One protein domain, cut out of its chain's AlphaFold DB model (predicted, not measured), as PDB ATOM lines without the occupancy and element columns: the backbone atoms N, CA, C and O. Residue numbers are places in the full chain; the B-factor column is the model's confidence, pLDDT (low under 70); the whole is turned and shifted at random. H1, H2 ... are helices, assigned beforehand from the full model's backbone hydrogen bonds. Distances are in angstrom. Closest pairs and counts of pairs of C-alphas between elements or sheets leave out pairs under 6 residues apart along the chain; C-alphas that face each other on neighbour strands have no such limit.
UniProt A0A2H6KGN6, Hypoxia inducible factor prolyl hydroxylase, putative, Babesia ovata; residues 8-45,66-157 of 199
ATOM      1  N   GLU A   8     -44.396 -32.925 -62.964       87.12
ATOM      2  CA  GLU A   8     -44.351 -31.687 -62.188       87.12
ATOM      3  C   GLU A   8     -42.942 -31.396 -61.649       87.12
ATOM      4  O   GLU A   8     -42.477 -30.256 -61.698       87.12
ATOM      5  N   GLU A   9     -42.234 -32.425 -61.175       84.38
ATOM      6  CA  GLU A   9     -40.823 -32.322 -60.809       84.38
ATOM      7  C   GLU A   9     -39.995 -31.884 -62.018       84.38
ATOM      8  O   GLU A   9     -39.314 -30.865 -61.935       84.38
ATOM      9  N   ILE A  10     -40.104 -32.581 -63.153       84.81
ATOM     10  CA  ILE A  10     -39.372 -32.253 -64.387       84.81
ATOM     11  C   ILE A  10     -39.591 -30.785 -64.762       84.81
ATOM     12  O   ILE A  10     -38.618 -30.055 -64.937       84.81
ATOM     13  N   SER A  11     -40.839 -30.312 -64.789       86.50
ATOM     14  CA  SER A  11     -41.160 -28.912 -65.087       86.50
ATOM     15  C   SER A  11     -40.467 -27.927 -64.134       86.50
ATOM     16  O   SER A  11     -39.875 -26.939 -64.580       86.50
ATOM     17  N   LYS A  12     -40.446 -28.221 -62.827       88.88
ATOM     18  CA  LYS A  12     -39.730 -27.409 -61.828       88.88
ATOM     19  C   LYS A  12     -38.224 -27.396 -62.080       88.88
ATOM     20  O   LYS A  12     -37.616 -26.329 -61.996       88.88
ATOM     21  N   PHE A  13     -37.619 -28.530 -62.433       88.00
ATOM     22  CA  PHE A  13     -36.187 -28.579 -62.741       88.00
ATOM     23  C   PHE A  13     -35.839 -27.857 -64.038       88.00
ATOM     24  O   PHE A  13     -34.834 -27.154 -64.068       88.00
ATOM     25  N   LEU A  14     -36.680 -27.943 -65.070       88.19
ATOM     26  CA  LEU A  14     -36.507 -27.170 -66.302       88.19
ATOM     27  C   LEU A  14     -36.605 -25.663 -66.029       88.19
ATOM     28  O   LEU A  14     -35.766 -24.892 -66.495       88.19
ATOM     29  N   SER A  15     -37.590 -25.239 -65.231       89.25
ATOM     30  CA  SER A  15     -37.733 -23.839 -64.824       89.25
ATOM     31  C   SER A  15     -36.529 -23.359 -64.014       89.25
ATOM     32  O   SER A  15     -36.034 -22.258 -64.249       89.25
ATOM     33  N   TYR A  16     -36.039 -24.172 -63.078       89.12
ATOM     34  CA  TYR A  16     -34.850 -23.852 -62.295       89.12
ATOM     35  C   TYR A  16     -33.601 -23.771 -63.178       89.12
ATOM     36  O   TYR A  16     -32.848 -22.806 -63.081       89.12
ATOM     37  N   ALA A  17     -33.408 -24.723 -64.092       88.12
ATOM     38  CA  ALA A  17     -32.297 -24.728 -65.034       88.12
ATOM     39  C   ALA A  17     -32.267 -23.445 -65.874       88.12
ATOM     40  O   ALA A  17     -31.245 -22.759 -65.902       88.12
ATOM     41  N   ARG A  18     -33.409 -23.060 -66.458       87.56
ATOM     42  CA  ARG A  18     -33.557 -21.816 -67.229       87.56
ATOM     43  C   ARG A  18     -33.355 -20.557 -66.384       87.56
ATOM     44  O   ARG A  18     -32.790 -19.594 -66.881       87.56
ATOM     45  N   GLY A  19     -33.804 -20.557 -65.128       87.06
ATOM     46  CA  GLY A  19     -33.647 -19.413 -64.224       87.06
ATOM     47  C   GLY A  19     -32.246 -19.273 -63.622       87.06
ATOM     48  O   GLY A  19     -31.837 -18.172 -63.270       87.06
ATOM     49  N   SER A  20     -31.510 -20.379 -63.493       85.62
ATOM     50  CA  SER A  20     -30.176 -20.420 -62.874       85.62
ATOM     51  C   SER A  20     -29.022 -20.179 -63.849       85.62
ATOM     52  O   SER A  20     -27.891 -19.988 -63.401       85.62
ATOM     53  N   PHE A  21     -29.296 -20.215 -65.156       84.69
ATOM     54  CA  PHE A  21     -28.307 -20.073 -66.218       84.69
ATOM     55  C   PHE A  21     -28.536 -18.769 -66.976       84.69
ATOM     56  O   PHE A  21     -29.500 -18.631 -67.732       84.69
ATOM     57  N   ASP A  22     -27.658 -17.800 -66.744       85.06
ATOM     58  CA  ASP A  22     -27.815 -16.446 -67.262       85.06
ATOM     59  C   ASP A  22     -27.062 -16.217 -68.590       85.06
ATOM     60  O   ASP A  22     -26.434 -17.107 -69.172       85.06
ATOM     61  N   ALA A  23     -27.137 -14.987 -69.105       80.62
ATOM     62  CA  ALA A  23     -26.453 -14.610 -70.340       80.62
ATOM     63  C   ALA A  23     -24.917 -14.691 -70.232       80.62
ATOM     64  O   ALA A  23     -24.246 -14.939 -71.237       80.62
ATOM     65  N   SER A  24     -24.352 -14.495 -69.036       81.25
ATOM     66  CA  SER A  24     -22.914 -14.622 -68.793       81.25
ATOM     67  C   SER A  24     -22.483 -16.082 -68.862       81.25
ATOM     68  O   SER A  24     -21.489 -16.394 -69.521       81.25
ATOM     69  N   ASP A  25     -23.269 -16.980 -68.273       81.75
ATOM     70  CA  ASP A  25     -23.034 -18.423 -68.321       81.75
ATOM     71  C   ASP A  25     -23.102 -18.951 -69.749       81.75
ATOM     72  O   ASP A  25     -22.247 -19.729 -70.181       81.75
ATOM     73  N   ARG A  26     -24.080 -18.465 -70.519       78.94
ATOM     74  CA  ARG A  26     -24.204 -18.784 -71.941       78.94
ATOM     75  C   ARG A  26     -22.986 -18.329 -72.735       78.94
ATOM     76  O   ARG A  26     -22.455 -19.107 -73.524       78.94
ATOM     77  N   LEU A  27     -22.519 -17.100 -72.520       76.50
ATOM     78  CA  LEU A  27     -21.319 -16.582 -73.179       76.50
ATOM     79  C   LEU A  27     -20.065 -17.384 -72.789       76.50
ATOM     80  O   LEU A  27     -19.219 -17.664 -73.637       76.50
ATOM     81  N   ALA A  28     -19.939 -17.776 -71.520       75.75
ATOM     82  CA  ALA A  28     -18.828 -18.599 -71.054       75.75
ATOM     83  C   ALA A  28     -18.845 -20.001 -71.688       75.75
ATOM     84  O   ALA A  28     -17.794 -20.500 -72.098       75.75
ATOM     85  N   LEU A  29     -20.027 -20.615 -71.802       78.00
ATOM     86  CA  LEU A  29     -20.225 -21.895 -72.481       78.00
ATOM     87  C   LEU A  29     -19.852 -21.805 -73.965       78.00
ATOM     88  O   LEU A  29     -19.092 -22.639 -74.448       78.00
ATOM     89  N   ASP A  30     -20.344 -20.783 -74.663       71.38
ATOM     90  CA  ASP A  30     -20.053 -20.551 -76.080       71.38
ATOM     91  C   ASP A  30     -18.547 -20.376 -76.319       71.38
ATOM     92  O   ASP A  30     -17.956 -21.103 -77.119       71.38
ATOM     93  N   LYS A  31     -17.886 -19.517 -75.530       72.56
ATOM     94  CA  LYS A  31     -16.430 -19.339 -75.587       72.56
ATOM     95  C   LYS A  31     -15.693 -20.661 -75.380       72.56
ATOM     96  O   LYS A  31     -14.757 -20.961 -76.112       72.56
ATOM     97  N   LYS A  32     -16.116 -21.460 -74.398       71.06
ATOM     98  CA  LYS A  32     -15.506 -22.759 -74.101       71.06
ATOM     99  C   LYS A  32     -15.666 -23.747 -75.256       71.06
ATOM    100  O   LYS A  32     -14.707 -24.436 -75.586       71.06
ATOM    101  N   LEU A  33     -16.852 -23.823 -75.860       67.38
ATOM    102  CA  LEU A  33     -17.124 -24.706 -76.995       67.38
ATOM    103  C   LEU A  33     -16.329 -24.294 -78.235       67.38
ATOM    104  O   LEU A  33     -15.749 -25.152 -78.895       67.38
ATOM    105  N   ARG A  34     -16.240 -22.989 -78.510       67.50
ATOM    106  CA  ARG A  34     -15.443 -22.454 -79.621       67.50
ATOM    107  C   ARG A  34     -13.951 -22.708 -79.425       67.50
ATOM    108  O   ARG A  34     -13.320 -23.230 -80.333       67.50
ATOM    109  N   SER A  35     -13.407 -22.448 -78.234       62.88
ATOM    110  CA  SER A  35     -12.004 -22.770 -77.934       62.88
ATOM    111  C   SER A  35     -11.721 -24.270 -78.021       62.88
ATOM    112  O   SER A  35     -10.718 -24.661 -78.599       62.88
ATOM    113  N   ALA A  36     -12.624 -25.124 -77.529       60.72
ATOM    114  CA  ALA A  36     -12.469 -26.571 -77.668       60.72
ATOM    115  C   ALA A  36     -12.479 -27.020 -79.141       60.72
ATOM    116  O   ALA A  36     -11.707 -27.902 -79.517       60.72
ATOM    117  N   ALA A  37     -13.311 -26.406 -79.988       57.09
ATOM    118  CA  ALA A  37     -13.294 -26.661 -81.425       57.09
ATOM    119  C   ALA A  37     -11.972 -26.203 -82.075       57.09
ATOM    120  O   ALA A  37     -11.385 -26.966 -82.839       57.09
ATOM    121  N   GLU A  38     -11.465 -25.013 -81.733       50.97
ATOM    122  CA  GLU A  38     -10.189 -24.468 -82.232       50.97
ATOM    123  C   GLU A  38      -8.966 -25.301 -81.803       50.97
ATOM    124  O   GLU A  38      -8.089 -25.591 -82.622       50.97
ATOM    125  N   ASP A  39      -8.906 -25.732 -80.542       44.97
ATOM    126  CA  ASP A  39      -7.811 -26.558 -80.011       44.97
ATOM    127  C   ASP A  39      -7.751 -27.918 -80.716       44.97
ATOM    128  O   ASP A  39      -6.684 -28.427 -81.054       44.97
ATOM    129  N   THR A  40      -8.916 -28.485 -81.012       43.38
ATOM    130  CA  THR A  40      -9.014 -29.763 -81.716       43.38
ATOM    131  C   THR A  40      -8.553 -29.645 -83.178       43.38
ATOM    132  O   THR A  40      -7.885 -30.540 -83.694       43.38
ATOM    133  N   VAL A  41      -8.840 -28.516 -83.837       38.31
ATOM    134  CA  VAL A  41      -8.353 -28.203 -85.195       38.31
ATOM    135  C   VAL A  41      -6.831 -28.006 -85.212       38.31
ATOM    136  O   VAL A  41      -6.156 -28.429 -86.150       38.31
ATOM    137  N   THR A  42      -6.274 -27.353 -84.189       36.03
ATOM    138  CA  THR A  42      -4.845 -27.000 -84.133       36.03
ATOM    139  C   THR A  42      -3.941 -28.149 -83.688       36.03
ATOM    140  O   THR A  42      -2.774 -28.170 -84.070       36.03
ATOM    141  N   GLN A  43      -4.460 -29.137 -82.952       36.53
ATOM    142  CA  GLN A  43      -3.689 -30.315 -82.530       36.53
ATOM    143  C   GLN A  43      -3.537 -31.388 -83.622       36.53
ATOM    144  O   GLN A  43      -2.643 -32.225 -83.513       36.53
ATOM    145  N   GLN A  44      -4.353 -31.366 -84.683       36.09
ATOM    146  CA  GLN A  44      -4.361 -32.411 -85.719       36.09
ATOM    147  C   GLN A  44      -3.754 -32.010 -87.082       36.09
ATOM    148  O   GLN A  44      -3.835 -32.805 -88.018       36.09
ATOM    149  N   ARG A  45      -3.118 -30.832 -87.250       33.72
ATOM    150  CA  ARG A  45      -2.505 -30.449 -88.546       33.72
ATOM    151  C   ARG A  45      -1.172 -29.700 -88.477       33.72
ATOM    152  O   ARG A  45      -0.884 -28.959 -87.542       33.72
ATOM    153  N   THR A  66     -27.025  -9.643 -84.731       27.48
ATOM    154  CA  THR A  66     -27.657  -9.138 -85.985       27.48
ATOM    155  C   THR A  66     -27.573 -10.064 -87.192       27.48
ATOM    156  O   THR A  66     -28.290  -9.826 -88.156       27.48
ATOM    157  N   GLN A  67     -26.789 -11.135 -87.165       31.23
ATOM    158  CA  GLN A  67     -26.792 -12.106 -88.253       31.23
ATOM    159  C   GLN A  67     -26.832 -13.501 -87.651       31.23
ATOM    160  O   GLN A  67     -25.846 -13.973 -87.096       31.23
ATOM    161  N   HIS A  68     -27.980 -14.165 -87.794       35.31
ATOM    162  CA  HIS A  68     -27.962 -15.589 -88.095       35.31
ATOM    163  C   HIS A  68     -27.091 -15.748 -89.350       35.31
ATOM    164  O   HIS A  68     -27.592 -15.714 -90.473       35.31
ATOM    165  N   CYS A  69     -25.769 -15.808 -89.183       39.56
ATOM    166  CA  CYS A  69     -24.934 -16.411 -90.203       39.56
ATOM    167  C   CYS A  69     -25.417 -17.853 -90.275       39.56
ATOM    168  O   CYS A  69     -25.464 -18.521 -89.246       39.56
ATOM    169  N   ALA A  70     -25.782 -18.317 -91.466       43.47
ATOM    170  CA  ALA A  70     -26.292 -19.667 -91.719       43.47
ATOM    171  C   ALA A  70     -25.321 -20.807 -91.306       43.47
ATOM    172  O   ALA A  70     -25.607 -21.984 -91.520       43.47
ATOM    173  N   ASP A  71     -24.189 -20.449 -90.691       52.97
ATOM    174  CA  ASP A  71     -23.051 -21.292 -90.362       52.97
ATOM    175  C   ASP A  71     -22.694 -21.305 -88.858       52.97
ATOM    176  O   ASP A  71     -21.700 -21.930 -88.491       52.97
ATOM    177  N   ASP A  72     -23.464 -20.671 -87.954       63.38
ATOM    178  CA  ASP A  72     -23.194 -20.762 -86.500       63.38
ATOM    179  C   ASP A  72     -23.709 -22.074 -85.885       63.38
ATOM    180  O   ASP A  72     -24.609 -22.113 -85.044       63.38
ATOM    181  N   VAL A  73     -23.103 -23.185 -86.305       63.66
ATOM    182  CA  VAL A  73     -23.487 -24.543 -85.891       63.66
ATOM    183  C   VAL A  73     -23.368 -24.732 -84.370       63.66
ATOM    184  O   VAL A  73     -24.162 -25.466 -83.785       63.66
ATOM    185  N   ILE A  74     -22.418 -24.054 -83.711       67.31
ATOM    186  CA  ILE A  74     -22.229 -24.120 -82.248       67.31
ATOM    187  C   ILE A  74     -23.392 -23.445 -81.525       67.31
ATOM    188  O   ILE A  74     -23.979 -24.062 -80.632       67.31
ATOM    189  N   GLY A  75     -23.754 -22.224 -81.929       68.44
ATOM    190  CA  GLY A  75     -24.912 -21.519 -81.381       68.44
ATOM    191  C   GLY A  75     -26.199 -22.325 -81.555       68.44
ATOM    192  O   GLY A  75     -26.924 -22.544 -80.585       68.44
ATOM    193  N   GLU A  76     -26.422 -22.875 -82.751       73.19
ATOM    194  CA  GLU A  76     -27.599 -23.695 -83.053       73.19
ATOM    195  C   GLU A  76     -27.673 -24.978 -82.212       73.19
ATOM    196  O   GLU A  76     -28.744 -25.324 -81.715       73.19
ATOM    197  N   CYS A  77     -26.555 -25.679 -81.997       72.69
ATOM    198  CA  CYS A  77     -26.538 -26.869 -81.143       72.69
ATOM    199  C   CYS A  77     -26.893 -26.551 -79.688       72.69
ATOM    200  O   CYS A  77     -27.582 -27.338 -79.043       72.69
ATOM    201  N   VAL A  78     -26.444 -25.409 -79.165       80.31
ATOM    202  CA  VAL A  78     -26.804 -24.968 -77.810       80.31
ATOM    203  C   VAL A  78     -28.277 -24.549 -77.751       80.31
ATOM    204  O   VAL A  78     -28.977 -24.911 -76.804       80.31
ATOM    205  N   ASP A  79     -28.778 -23.851 -78.770       82.31
ATOM    206  CA  ASP A  79     -30.181 -23.430 -78.851       82.31
ATOM    207  C   ASP A  79     -31.155 -24.599 -78.997       82.31
ATOM    208  O   ASP A  79     -32.240 -24.589 -78.412       82.31
ATOM    209  N   GLU A  80     -30.765 -25.655 -79.704       82.06
ATOM    210  CA  GLU A  80     -31.547 -26.886 -79.789       82.06
ATOM    211  C   GLU A  80     -31.732 -27.569 -78.432       82.06
ATOM    212  O   GLU A  80     -32.799 -28.126 -78.169       82.06
ATOM    213  N   LEU A  81     -30.712 -27.541 -77.570       84.00
ATOM    214  CA  LEU A  81     -30.840 -28.070 -76.211       84.00
ATOM    215  C   LEU A  81     -31.818 -27.239 -75.383       84.00
ATOM    216  O   LEU A  81     -32.488 -27.781 -74.514       84.00
ATOM    217  N   TRP A  82     -31.908 -25.934 -75.651       81.56
ATOM    218  CA  TRP A  82     -32.744 -25.004 -74.892       81.56
ATOM    219  C   TRP A  82     -34.211 -24.988 -75.327       81.56
ATOM    220  O   TRP A  82     -35.110 -24.800 -74.500       81.56
ATOM    221  N   SER A  83     -34.435 -25.153 -76.630       81.44
ATOM    222  CA  SER A  83     -35.746 -25.075 -77.286       81.44
ATOM    223  C   SER A  83     -36.573 -26.355 -77.160       81.44
ATOM    224  O   SER A  83     -37.786 -26.310 -77.343       81.44
ATOM    225  N   SER A  84     -35.948 -27.483 -76.811       86.31
ATOM    226  CA  SER A  84     -36.627 -28.760 -76.583       86.31
ATOM    227  C   SER A  84     -36.606 -29.126 -75.102       86.31
ATOM    228  O   SER A  84     -35.548 -29.408 -74.541       86.31
ATOM    229  N   ASP A  85     -37.786 -29.177 -74.478       85.00
ATOM    230  CA  ASP A  85     -37.932 -29.611 -73.083       85.00
ATOM    231  C   ASP A  85     -37.443 -31.054 -72.879       85.00
ATOM    232  O   ASP A  85     -36.855 -31.359 -71.845       85.00
ATOM    233  N   GLU A  86     -37.604 -31.927 -73.877       86.75
ATOM    234  CA  GLU A  86     -37.093 -33.303 -73.843       86.75
ATOM    235  C   GLU A  86     -35.560 -33.344 -73.816       86.75
ATOM    236  O   GLU A  86     -34.971 -34.001 -72.954       86.75
ATOM    237  N   LYS A  87     -34.893 -32.606 -74.717       84.94
ATOM    238  CA  LYS A  87     -33.422 -32.520 -74.733       84.94
ATOM    239  C   LYS A  87     -32.905 -31.885 -73.443       84.94
ATOM    240  O   LYS A  87     -31.950 -32.389 -72.852       84.94
ATOM    241  N   LEU A  88     -33.557 -30.820 -72.976       88.19
ATOM    242  CA  LEU A  88     -33.185 -30.147 -71.738       88.19
ATOM    243  C   LEU A  88     -33.384 -31.052 -70.517       88.19
ATOM    244  O   LEU A  88     -32.543 -31.043 -69.624       88.19
ATOM    245  N   ALA A  89     -34.430 -31.883 -70.484       88.12
ATOM    246  CA  ALA A  89     -34.662 -32.836 -69.401       88.12
ATOM    247  C   ALA A  89     -33.525 -33.862 -69.289       88.12
ATOM    248  O   ALA A  89     -33.081 -34.163 -68.181       88.12
ATOM    249  N   VAL A  90     -32.995 -34.340 -70.421       88.38
ATOM    250  CA  VAL A  90     -31.828 -35.237 -70.441       88.38
ATOM    251  C   VAL A  90     -30.579 -34.532 -69.900       88.38
ATOM    252  O   VAL A  90     -29.865 -35.095 -69.069       88.38
ATOM    253  N   VAL A  91     -30.336 -33.282 -70.315       89.38
ATOM    254  CA  VAL A  91     -29.221 -32.465 -69.801       89.38
ATOM    255  C   VAL A  91     -29.346 -32.261 -68.290       89.38
ATOM    256  O   VAL A  91     -28.367 -32.410 -67.564       89.38
ATOM    257  N   VAL A  92     -30.544 -31.925 -67.815       90.44
ATOM    258  CA  VAL A  92     -30.838 -31.684 -66.399       90.44
ATOM    259  C   VAL A  92     -30.651 -32.953 -65.572       90.44
ATOM    260  O   VAL A  92     -30.055 -32.880 -64.502       90.44
ATOM    261  N   ALA A  93     -31.097 -34.111 -66.060       89.06
ATOM    262  CA  ALA A  93     -30.909 -35.384 -65.368       89.06
ATOM    263  C   ALA A  93     -29.416 -35.718 -65.182       89.06
ATOM    264  O   ALA A  93     -28.985 -35.984 -64.059       89.06
ATOM    265  N   ASP A  94     -28.618 -35.615 -66.252       88.44
ATOM    266  CA  ASP A  94     -27.158 -35.809 -66.206       88.44
ATOM    267  C   ASP A  94     -26.486 -34.785 -65.270       88.44
ATOM    268  O   ASP A  94     -25.603 -35.131 -64.481       88.44
ATOM    269  N   ALA A  95     -26.935 -33.528 -65.295       92.25
ATOM    270  CA  ALA A  95     -26.405 -32.476 -64.437       92.25
ATOM    271  C   ALA A  95     -26.713 -32.708 -62.953       92.25
ATOM    272  O   ALA A  95     -25.843 -32.489 -62.115       92.25
ATOM    273  N   LEU A  96     -27.922 -33.157 -62.611       90.31
ATOM    274  CA  LEU A  96     -28.332 -33.412 -61.228       90.31
ATOM    275  C   LEU A  96     -27.533 -34.554 -60.600       90.31
ATOM    276  O   LEU A  96     -27.069 -34.421 -59.467       90.31
ATOM    277  N   GLU A  97     -27.324 -35.643 -61.337       89.00
ATOM    278  CA  GLU A  97     -26.521 -36.775 -60.868       89.00
ATOM    279  C   GLU A  97     -25.060 -36.359 -60.627       89.00
ATOM    280  O   GLU A  97     -24.488 -36.616 -59.562       89.00
ATOM    281  N   ASN A  98     -24.480 -35.611 -61.570       88.81
ATOM    282  CA  ASN A  98     -23.124 -35.078 -61.444       88.81
ATOM    283  C   ASN A  98     -22.991 -34.038 -60.319       88.81
ATOM    284  O   ASN A  98     -21.979 -34.020 -59.609       88.81
ATOM    285  N   ALA A  99     -23.995 -33.177 -60.137       90.25
ATOM    286  CA  ALA A  99     -24.026 -32.171 -59.081       90.25
ATOM    287  C   ALA A  99     -24.087 -32.827 -57.701       90.25
ATOM    288  O   ALA A  99     -23.297 -32.466 -56.831       90.25
ATOM    289  N   ALA A 100     -24.960 -33.823 -57.517       89.88
ATOM    290  CA  ALA A 100     -25.094 -34.556 -56.260       89.88
ATOM    291  C   ALA A 100     -23.780 -35.247 -55.867       89.88
ATOM    292  O   ALA A 100     -23.301 -35.084 -54.746       89.88
ATOM    293  N   SER A 101     -23.147 -35.944 -56.816       88.75
ATOM    294  CA  SER A 101     -21.850 -36.596 -56.597       88.75
ATOM    295  C   SER A 101     -20.741 -35.591 -56.255       88.75
ATOM    296  O   SER A 101     -19.960 -35.793 -55.320       88.75
ATOM    297  N   THR A 102     -20.691 -34.461 -56.968       88.69
ATOM    298  CA  THR A 102     -19.695 -33.406 -56.725       88.69
ATOM    299  C   THR A 102     -19.885 -32.759 -55.355       88.69
ATOM    300  O   THR A 102     -18.907 -32.598 -54.623       88.69
ATOM    301  N   TYR A 103     -21.127 -32.423 -55.003       91.88
ATOM    302  CA  TYR A 103     -21.498 -31.863 -53.707       91.88
ATOM    303  C   TYR A 103     -21.058 -32.783 -52.565       91.88
ATOM    304  O   TYR A 103     -20.298 -32.348 -51.699       91.88
ATOM    305  N   GLU A 104     -21.445 -34.063 -52.603       91.19
ATOM    306  CA  GLU A 104     -21.097 -35.021 -51.548       91.19
ATOM    307  C   GLU A 104     -19.583 -35.176 -51.405       91.19
ATOM    308  O   GLU A 104     -19.046 -35.103 -50.300       91.19
ATOM    309  N   ARG A 105     -18.853 -35.294 -52.519       89.62
ATOM    310  CA  ARG A 105     -17.392 -35.430 -52.480       89.62
ATOM    311  C   ARG A 105     -16.710 -34.220 -51.840       89.62
ATOM    312  O   ARG A 105     -15.790 -34.389 -51.042       89.62
ATOM    313  N   VAL A 106     -17.126 -33.004 -52.200       88.69
ATOM    314  CA  VAL A 106     -16.537 -31.774 -51.646       88.69
ATOM    315  C   VAL A 106     -16.916 -31.609 -50.176       88.69
ATOM    316  O   VAL A 106     -16.049 -31.282 -49.365       88.69
ATOM    317  N   LYS A 107     -18.166 -31.908 -49.813       91.19
ATOM    318  CA  LYS A 107     -18.639 -31.881 -48.427       91.19
ATOM    319  C   LYS A 107     -17.842 -32.838 -47.544       91.19
ATOM    320  O   LYS A 107     -17.313 -32.413 -46.522       91.19
ATOM    321  N   GLN A 108     -17.698 -34.098 -47.957       91.81
ATOM    322  CA  GLN A 108     -16.927 -35.099 -47.214       91.81
ATOM    323  C   GLN A 108     -15.457 -34.703 -47.073       91.81
ATOM    324  O   GLN A 108     -14.887 -34.827 -45.993       91.81
ATOM    325  N   LYS A 109     -14.848 -34.161 -48.134       90.94
ATOM    326  CA  LYS A 109     -13.476 -33.647 -48.066       90.94
ATOM    327  C   LYS A 109     -13.344 -32.528 -47.028       90.94
ATOM    328  O   LYS A 109     -12.444 -32.591 -46.199       90.94
ATOM    329  N   GLY A 110     -14.254 -31.555 -47.033       88.00
ATOM    330  CA  GLY A 110     -14.234 -30.462 -46.059       88.00
ATOM    331  C   GLY A 110     -14.413 -30.946 -44.619       88.00
ATOM    332  O   GLY A 110     -13.685 -30.508 -43.734       88.00
ATOM    333  N   LEU A 111     -15.323 -31.897 -44.387       91.38
ATOM    334  CA  LEU A 111     -15.516 -32.508 -43.067       91.38
ATOM    335  C   LEU A 111     -14.260 -33.254 -42.589       91.38
ATOM    336  O   LEU A 111     -13.867 -33.097 -41.434       91.38
ATOM    337  N   ASN A 112     -13.598 -34.004 -43.475       93.50
ATOM    338  CA  ASN A 112     -12.344 -34.702 -43.169       93.50
ATOM    339  C   ASN A 112     -11.188 -33.737 -42.852       93.50
ATOM    340  O   ASN A 112     -10.293 -34.082 -42.089       93.50
ATOM    341  N   GLU A 113     -11.223 -32.524 -43.405       92.69
ATOM    342  CA  GLU A 113     -10.279 -31.438 -43.106       92.69
ATOM    343  C   GLU A 113     -10.677 -30.622 -41.854       92.69
ATOM    344  O   GLU A 113     -10.023 -29.638 -41.514       92.69
ATOM    345  N   GLY A 114     -11.735 -31.026 -41.139       90.00
ATOM    346  CA  GLY A 114     -12.199 -30.372 -39.911       90.00
ATOM    347  C   GLY A 114     -13.021 -29.100 -40.137       90.00
ATOM    348  O   GLY A 114     -13.280 -28.356 -39.185       90.00
ATOM    349  N   LEU A 115     -13.453 -28.828 -41.373       88.25
ATOM    350  CA  LEU A 115     -14.292 -27.676 -41.697       88.25
ATOM    351  C   LEU A 115     -15.735 -27.904 -41.236       88.25
ATOM    352  O   LEU A 115     -16.298 -28.991 -41.362       88.25
ATOM    353  N   LYS A 116     -16.370 -26.838 -40.742       86.50
ATOM    354  CA  LYS A 116     -17.799 -26.843 -40.409       86.50
ATOM    355  C   LYS A 116     -18.612 -26.391 -41.615       86.50
ATOM    356  O   LYS A 116     -18.403 -25.298 -42.132       86.50
ATOM    357  N   VAL A 117     -19.582 -27.207 -42.011       84.44
ATOM    358  CA  VAL A 117     -20.538 -26.863 -43.068       84.44
ATOM    359  C   VAL A 117     -21.719 -26.141 -42.423       84.44
ATOM    360  O   VAL A 117     -22.605 -26.776 -41.853       84.44
ATOM    361  N   THR A 118     -21.703 -24.806 -42.444       90.06
ATOM    362  CA  THR A 118     -22.875 -24.010 -42.041       90.06
ATOM    363  C   THR A 118     -23.952 -24.085 -43.119       90.06
ATOM    364  O   THR A 118     -23.690 -24.504 -44.247       90.06
ATOM    365  N   LYS A 119     -25.170 -23.650 -42.794       89.50
ATOM    366  CA  LYS A 119     -26.288 -23.649 -43.743       89.50
ATOM    367  C   LYS A 119     -25.992 -22.793 -44.981       89.50
ATOM    368  O   LYS A 119     -26.359 -23.166 -46.088       89.50
ATOM    369  N   GLU A 120     -25.310 -21.669 -44.806       89.75
ATOM    370  CA  GLU A 120     -24.940 -20.749 -45.885       89.75
ATOM    371  C   GLU A 120     -23.905 -21.383 -46.817       89.75
ATOM    372  O   GLU A 120     -24.061 -21.333 -48.037       89.75
ATOM    373  N   VAL A 121     -22.884 -22.030 -46.243       87.81
ATOM    374  CA  VAL A 121     -21.858 -22.764 -47.000       87.81
ATOM    375  C   VAL A 121     -22.484 -23.928 -47.762       87.81
ATOM    376  O   VAL A 121     -22.138 -24.162 -48.915       87.81
ATOM    377  N   ASP A 122     -23.439 -24.627 -47.149       89.94
ATOM    378  CA  ASP A 122     -24.141 -25.747 -47.770       89.94
ATOM    379  C   ASP A 122     -24.933 -25.305 -49.011       89.94
ATOM    380  O   ASP A 122     -24.798 -25.889 -50.086       89.94
ATOM    381  N   VAL A 123     -25.691 -24.208 -48.898       90.81
ATOM    382  CA  VAL A 123     -26.448 -23.629 -50.021       90.81
ATOM    383  C   VAL A 123     -25.516 -23.181 -51.145       90.81
ATOM    384  O   VAL A 123     -25.774 -23.485 -52.312       90.81
ATOM    385  N   GLN A 124     -24.417 -22.499 -50.815       89.25
ATOM    386  CA  GLN A 124     -23.426 -22.079 -51.811       89.25
ATOM    387  C   GLN A 124     -22.768 -23.275 -52.502       89.25
ATOM    388  O   GLN A 124     -22.555 -23.248 -53.718       89.25
ATOM    389  N   LEU A 125     -22.473 -24.341 -51.755       90.06
ATOM    390  CA  LEU A 125     -21.876 -25.551 -52.300       90.06
ATOM    391  C   LEU A 125     -22.833 -26.254 -53.269       90.06
ATOM    392  O   LEU A 125     -22.410 -26.641 -54.356       90.06
ATOM    393  N   ILE A 126     -24.120 -26.355 -52.920       90.75
ATOM    394  CA  ILE A 126     -25.164 -26.906 -53.797       90.75
ATOM    395  C   ILE A 126     -25.268 -26.089 -55.089       90.75
ATOM    396  O   ILE A 126     -25.233 -26.656 -56.181       90.75
ATOM    397  N   GLN A 127     -25.353 -24.759 -54.986       89.06
ATOM    398  CA  GLN A 127     -25.453 -23.873 -56.152       89.06
ATOM    399  C   GLN A 127     -24.222 -23.974 -57.058       89.06
ATOM    400  O   GLN A 127     -24.355 -24.049 -58.279       89.06
ATOM    401  N   THR A 128     -23.028 -24.024 -56.468       90.06
ATOM    402  CA  THR A 128     -21.766 -24.143 -57.210       90.06
ATOM    403  C   THR A 128     -21.659 -25.497 -57.907       90.06
ATOM    404  O   THR A 128     -21.353 -25.552 -59.100       90.06
ATOM    405  N   ALA A 129     -21.963 -26.587 -57.195       90.50
ATOM    406  CA  ALA A 129     -21.958 -27.936 -57.752       90.50
ATOM    407  C   ALA A 129     -22.965 -28.066 -58.904       90.50
ATOM    408  O   ALA A 129     -22.617 -28.598 -59.959       90.50
ATOM    409  N   TRP A 130     -24.173 -27.516 -58.736       92.94
ATOM    410  CA  TRP A 130     -25.180 -27.434 -59.793       92.94
ATOM    411  C   TRP A 130     -24.654 -26.690 -61.018       92.94
ATOM    412  O   TRP A 130     -24.644 -27.244 -62.114       92.94
ATOM    413  N   LYS A 131     -24.175 -25.456 -60.840       89.81
ATOM    414  CA  LYS A 131     -23.761 -24.589 -61.947       89.81
ATOM    415  C   LYS A 131     -22.611 -25.199 -62.752       89.81
ATOM    416  O   LYS A 131     -22.626 -25.183 -63.987       89.81
ATOM    417  N   GLN A 132     -21.648 -25.806 -62.061       88.81
ATOM    418  CA  GLN A 132     -20.540 -26.513 -62.693       88.81
ATOM    419  C   GLN A 132     -21.010 -27.757 -63.459       88.81
ATOM    420  O   GLN A 132     -20.602 -27.955 -64.608       88.81
ATOM    421  N   ALA A 133     -21.852 -28.590 -62.843       90.00
ATOM    422  CA  ALA A 133     -22.369 -29.803 -63.468       90.00
ATOM    423  C   ALA A 133     -23.233 -29.474 -64.689       90.00
ATOM    424  O   ALA A 133     -22.984 -30.003 -65.766       90.00
ATOM    425  N   PHE A 134     -24.158 -28.525 -64.558       91.31
ATOM    426  CA  PHE A 134     -25.060 -28.115 -65.627       91.31
ATOM    427  C   PHE A 134     -24.308 -27.560 -66.842       91.31
ATOM    428  O   PHE A 134     -24.549 -27.990 -67.969       91.31
ATOM    429  N   THR A 135     -23.300 -26.707 -66.628       87.25
ATOM    430  CA  THR A 135     -22.435 -26.208 -67.713       87.25
ATOM    431  C   THR A 135     -21.676 -27.342 -68.410       87.25
ATOM    432  O   THR A 135     -21.509 -27.339 -69.634       87.25
ATOM    433  N   LYS A 136     -21.200 -28.336 -67.647       86.12
ATOM    434  CA  LYS A 136     -20.488 -29.499 -68.190       86.12
ATOM    435  C   LYS A 136     -21.420 -30.398 -69.005       86.12
ATOM    436  O   LYS A 136     -21.030 -30.810 -70.096       86.12
ATOM    437  N   SER A 137     -22.631 -30.653 -68.518       88.25
ATOM    438  CA  SER A 137     -23.648 -31.430 -69.226       88.25
ATOM    439  C   SER A 137     -24.069 -30.729 -70.515       88.25
ATOM    440  O   SER A 137     -24.027 -31.345 -71.576       88.25
ATOM    441  N   LEU A 138     -24.343 -29.421 -70.479       86.19
ATOM    442  CA  LEU A 138     -24.619 -28.633 -71.687       86.19
ATOM    443  C   LEU A 138     -23.489 -28.739 -72.712       86.19
ATOM    444  O   LEU A 138     -23.751 -29.008 -73.880       86.19
ATOM    445  N   SER A 139     -22.234 -28.602 -72.272       80.69
ATOM    446  CA  SER A 139     -21.074 -28.758 -73.159       80.69
ATOM    447  C   SER A 139     -21.050 -30.149 -73.805       80.69
ATOM    448  O   SER A 139     -20.905 -30.265 -75.016       80.69
ATOM    449  N   LYS A 140     -21.226 -31.207 -73.001       81.19
ATOM    450  CA  LYS A 140     -21.241 -32.608 -73.449       81.19
ATOM    451  C   LYS A 140     -22.307 -32.835 -74.523       81.19
ATOM    452  O   LYS A 140     -21.993 -33.366 -75.584       81.19
ATOM    453  N   PHE A 141     -23.547 -32.417 -74.277       81.88
ATOM    454  CA  PHE A 141     -24.644 -32.630 -75.223       81.88
ATOM    455  C   PHE A 141     -24.554 -31.730 -76.462       81.88
ATOM    456  O   PHE A 141     -24.901 -32.178 -77.554       81.88
ATOM    457  N   ALA A 142     -24.026 -30.508 -76.334       75.56
ATOM    458  CA  ALA A 142     -23.792 -29.629 -77.479       75.56
ATOM    459  C   ALA A 142     -22.717 -30.207 -78.409       75.56
ATOM    460  O   ALA A 142     -22.898 -30.209 -79.623       75.56
ATOM    461  N   ILE A 143     -21.644 -30.777 -77.847       69.06
ATOM    462  CA  ILE A 143     -20.597 -31.473 -78.610       69.06
ATOM    463  C   ILE A 143     -21.172 -32.674 -79.367       69.06
ATOM    464  O   ILE A 143     -20.870 -32.839 -80.545       69.06
ATOM    465  N   LEU A 144     -22.047 -33.476 -78.749       68.81
ATOM    466  CA  LEU A 144     -22.711 -34.587 -79.446       68.81
ATOM    467  C   LEU A 144     -23.563 -34.100 -80.632       68.81
ATOM    468  O   LEU A 144     -23.564 -34.719 -81.695       68.81
ATOM    469  N   GLY A 145     -24.287 -32.988 -80.468       66.69
ATOM    470  CA  GLY A 145     -25.050 -32.362 -81.553       66.69
ATOM    471  C   GLY A 145     -24.155 -31.857 -82.686       66.69
ATOM    472  O   GLY A 145     -24.445 -32.099 -83.860       66.69
ATOM    473  N   LEU A 146     -23.035 -31.223 -82.331       64.69
ATOM    474  CA  LEU A 146     -22.021 -30.754 -83.275       64.69
ATOM    475  C   LEU A 146     -21.435 -31.910 -84.082       64.69
ATOM    476  O   LEU A 146     -21.417 -31.844 -85.307       64.69
ATOM    477  N   GLN A 147     -21.047 -32.998 -83.417       59.97
ATOM    478  CA  GLN A 147     -20.526 -34.201 -84.068       59.97
ATOM    479  C   GLN A 147     -21.514 -34.766 -85.092       59.97
ATOM    480  O   GLN A 147     -21.129 -35.022 -86.231       59.97
ATOM    481  N   LYS A 148     -22.801 -34.884 -84.733       64.50
ATOM    482  CA  LYS A 148     -23.846 -35.367 -85.653       64.50
ATOM    483  C   LYS A 148     -24.007 -34.474 -86.882       64.50
ATOM    484  O   LYS A 148     -24.131 -34.980 -87.993       64.50
ATOM    485  N   ARG A 149     -24.004 -33.153 -86.695       61.81
ATOM    486  CA  ARG A 149     -24.153 -32.188 -87.793       61.81
ATOM    487  C   ARG A 149     -22.912 -32.104 -88.680       61.81
ATOM    488  O   ARG A 149     -23.040 -31.911 -89.882       61.81
ATOM    489  N   CYS A 150     -21.720 -32.249 -88.112       56.16
ATOM    490  CA  CYS A 150     -20.488 -32.347 -88.888       56.16
ATOM    491  C   CYS A 150     -20.468 -33.633 -89.721       56.16
ATOM    492  O   CYS A 150     -20.179 -33.565 -90.912       56.16
ATOM    493  N   ALA A 151     -20.848 -34.770 -89.128       52.53
ATOM    494  CA  ALA A 151     -20.953 -36.041 -89.841       52.53
ATOM    495  C   ALA A 151     -21.955 -35.964 -91.006       52.53
ATOM    496  O   ALA A 151     -21.643 -36.406 -92.105       52.53
ATOM    497  N   SER A 152     -23.121 -35.337 -90.811       53.44
ATOM    498  CA  SER A 152     -24.131 -35.215 -91.872       53.44
ATOM    499  C   SER A 152     -23.763 -34.243 -92.999       53.44
ATOM    500  O   SER A 152     -24.340 -34.327 -94.082       53.44
ATOM    501  N   ARG A 153     -22.831 -33.310 -92.760       51.62
ATOM    502  CA  ARG A 153     -22.348 -32.330 -93.751       51.62
ATOM    503  C   ARG A 153     -21.076 -32.775 -94.480       51.62
ATOM    504  O   ARG A 153     -20.672 -32.097 -95.423       51.62
ATOM    505  N   ALA A 154     -20.439 -33.871 -94.070       46.16
ATOM    506  CA  ALA A 154     -19.303 -34.429 -94.792       46.16
ATOM    507  C   ALA A 154     -19.777 -34.927 -96.170       46.16
ATOM    508  O   ALA A 154     -20.638 -35.795 -96.272       46.16
ATOM    509  N   THR A 155     -19.246 -34.335 -97.245       41.16
ATOM    510  CA  THR A 155     -19.659 -34.597 -98.638       41.16
ATOM    511  C   THR A 155     -19.282 -35.979 -99.165       41.16
ATOM    512  O   THR A 155     -19.745 -36.351-100.238       41.16
ATOM    513  N   ASP A 156     -18.515 -36.747 -98.399       38.53
ATOM    514  CA  ASP A 156     -18.293 -38.168 -98.608       38.53
ATOM    515  C   ASP A 156     -18.721 -38.873 -97.320       38.53
ATOM    516  O   ASP A 156     -18.211 -38.559 -96.245       38.53
ATOM    517  N   GLY A 157     -19.635 -39.839 -97.404       38.56
ATOM    518  CA  GLY A 157     -20.007 -40.719 -96.286       38.56
ATOM    519  C   GLY A 157     -18.875 -41.663 -95.845       38.56
ATOM    520  O   GLY A 157     -19.133 -42.811 -95.503       38.56
TER     521      GLY A 157
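Overview. This is residues 8 to 45 and 66 to 157 of the 199 residues of the protein "Hypoxia inducible factor prolyl hydroxylase, putative" of Babesia ovata (UniProt A0A2H6KGN6). One long helix, H5, runs through the middle and makes the longest axis; H4 folds back on it as a hairpin and crosses it on one side, while H2 crosses it on the other. H3 packs on the later half of H5, and H1 lies across the early part of H4. The printed part has 130 residues with five named helices, H1 to H5 in order along the chain, and no named strand; the class is all helix. The whole is loose, with a radius of gyration of the C-alphas of 17.6 A and spans of 58 by 40 by 31 A.

Along the chain. H1 is residues 8 to 20, 18.1 A from first to last C-alpha, and begins at C-alpha 8 (-44.351, -31.687, -62.188). H2 is residues 23 to 43, 30.2 A. H3 is residues 73 to 83, 15.0 A. H4 is residues 85 to 112, 39.7 A, and begins at C-alpha 85 (-37.932, -29.611, -73.083). H5, the longest, is residues 119 to 153, 50.9 A, and ends at C-alpha 153 (-22.348, -32.330, -93.751).

Arrangement. H1 touches H4, whose residues 85 to 92 alone take part; the closest C-alphas, of Leu 14 and Ala 89, are 6.7 A apart, and the lines are about perpendicular at 74 degrees. H1 and H5 are close but not clearly touching, with the C-alphas of Ser 20 and Lys 131 7.7 A apart. H2 touches H5 with residues 25 to 33 alone, closest at the C-alphas of Leu 29 and Thr 135, 6.8 A, at a steep tilt of 48 degrees, the same way. H2 also touches H3, with residues 30 to 34 alone, closest at the C-alphas of Asp 30 and Gly 75, 7.3 A, at a steep tilt of 38 degrees, opposite ways. H2 and H4 are apart. H3 touches H5, whose residues 138 to 149 alone take part; the C-alphas of Cys 77 and Ala 142 are closest at 5.3 A, at a steep tilt of 56 degrees, opposite ways. H3 and H4 touch only at the corner, by their tight link. H4 and H5 form a helical hairpin, opposite ways at a steep tilt of 42 degrees, closest at the C-alphas of Ala 95 and Phe 134, 4.7 A. In H1, H2, H3, H4 and H5 every O i to N i+4 pair is within hydrogen-bond range.

Size, cuts and confidence. The two C-alphas farthest apart, those of Gly 114 and Asp 156, are 59.5 A apart. Residues 46 to 65 are not printed, and the C-alphas of 45 and 66 are 33.1 A apart across this cut. Of the links that are printed whole, none is long. Residues 38 to 45, 109 to 114 and 151 to 157 stand free. The mean pLDDT of the printed part is 76.2, and residues 33 to 45, 66 to 75 and 143 to 157 are under 70.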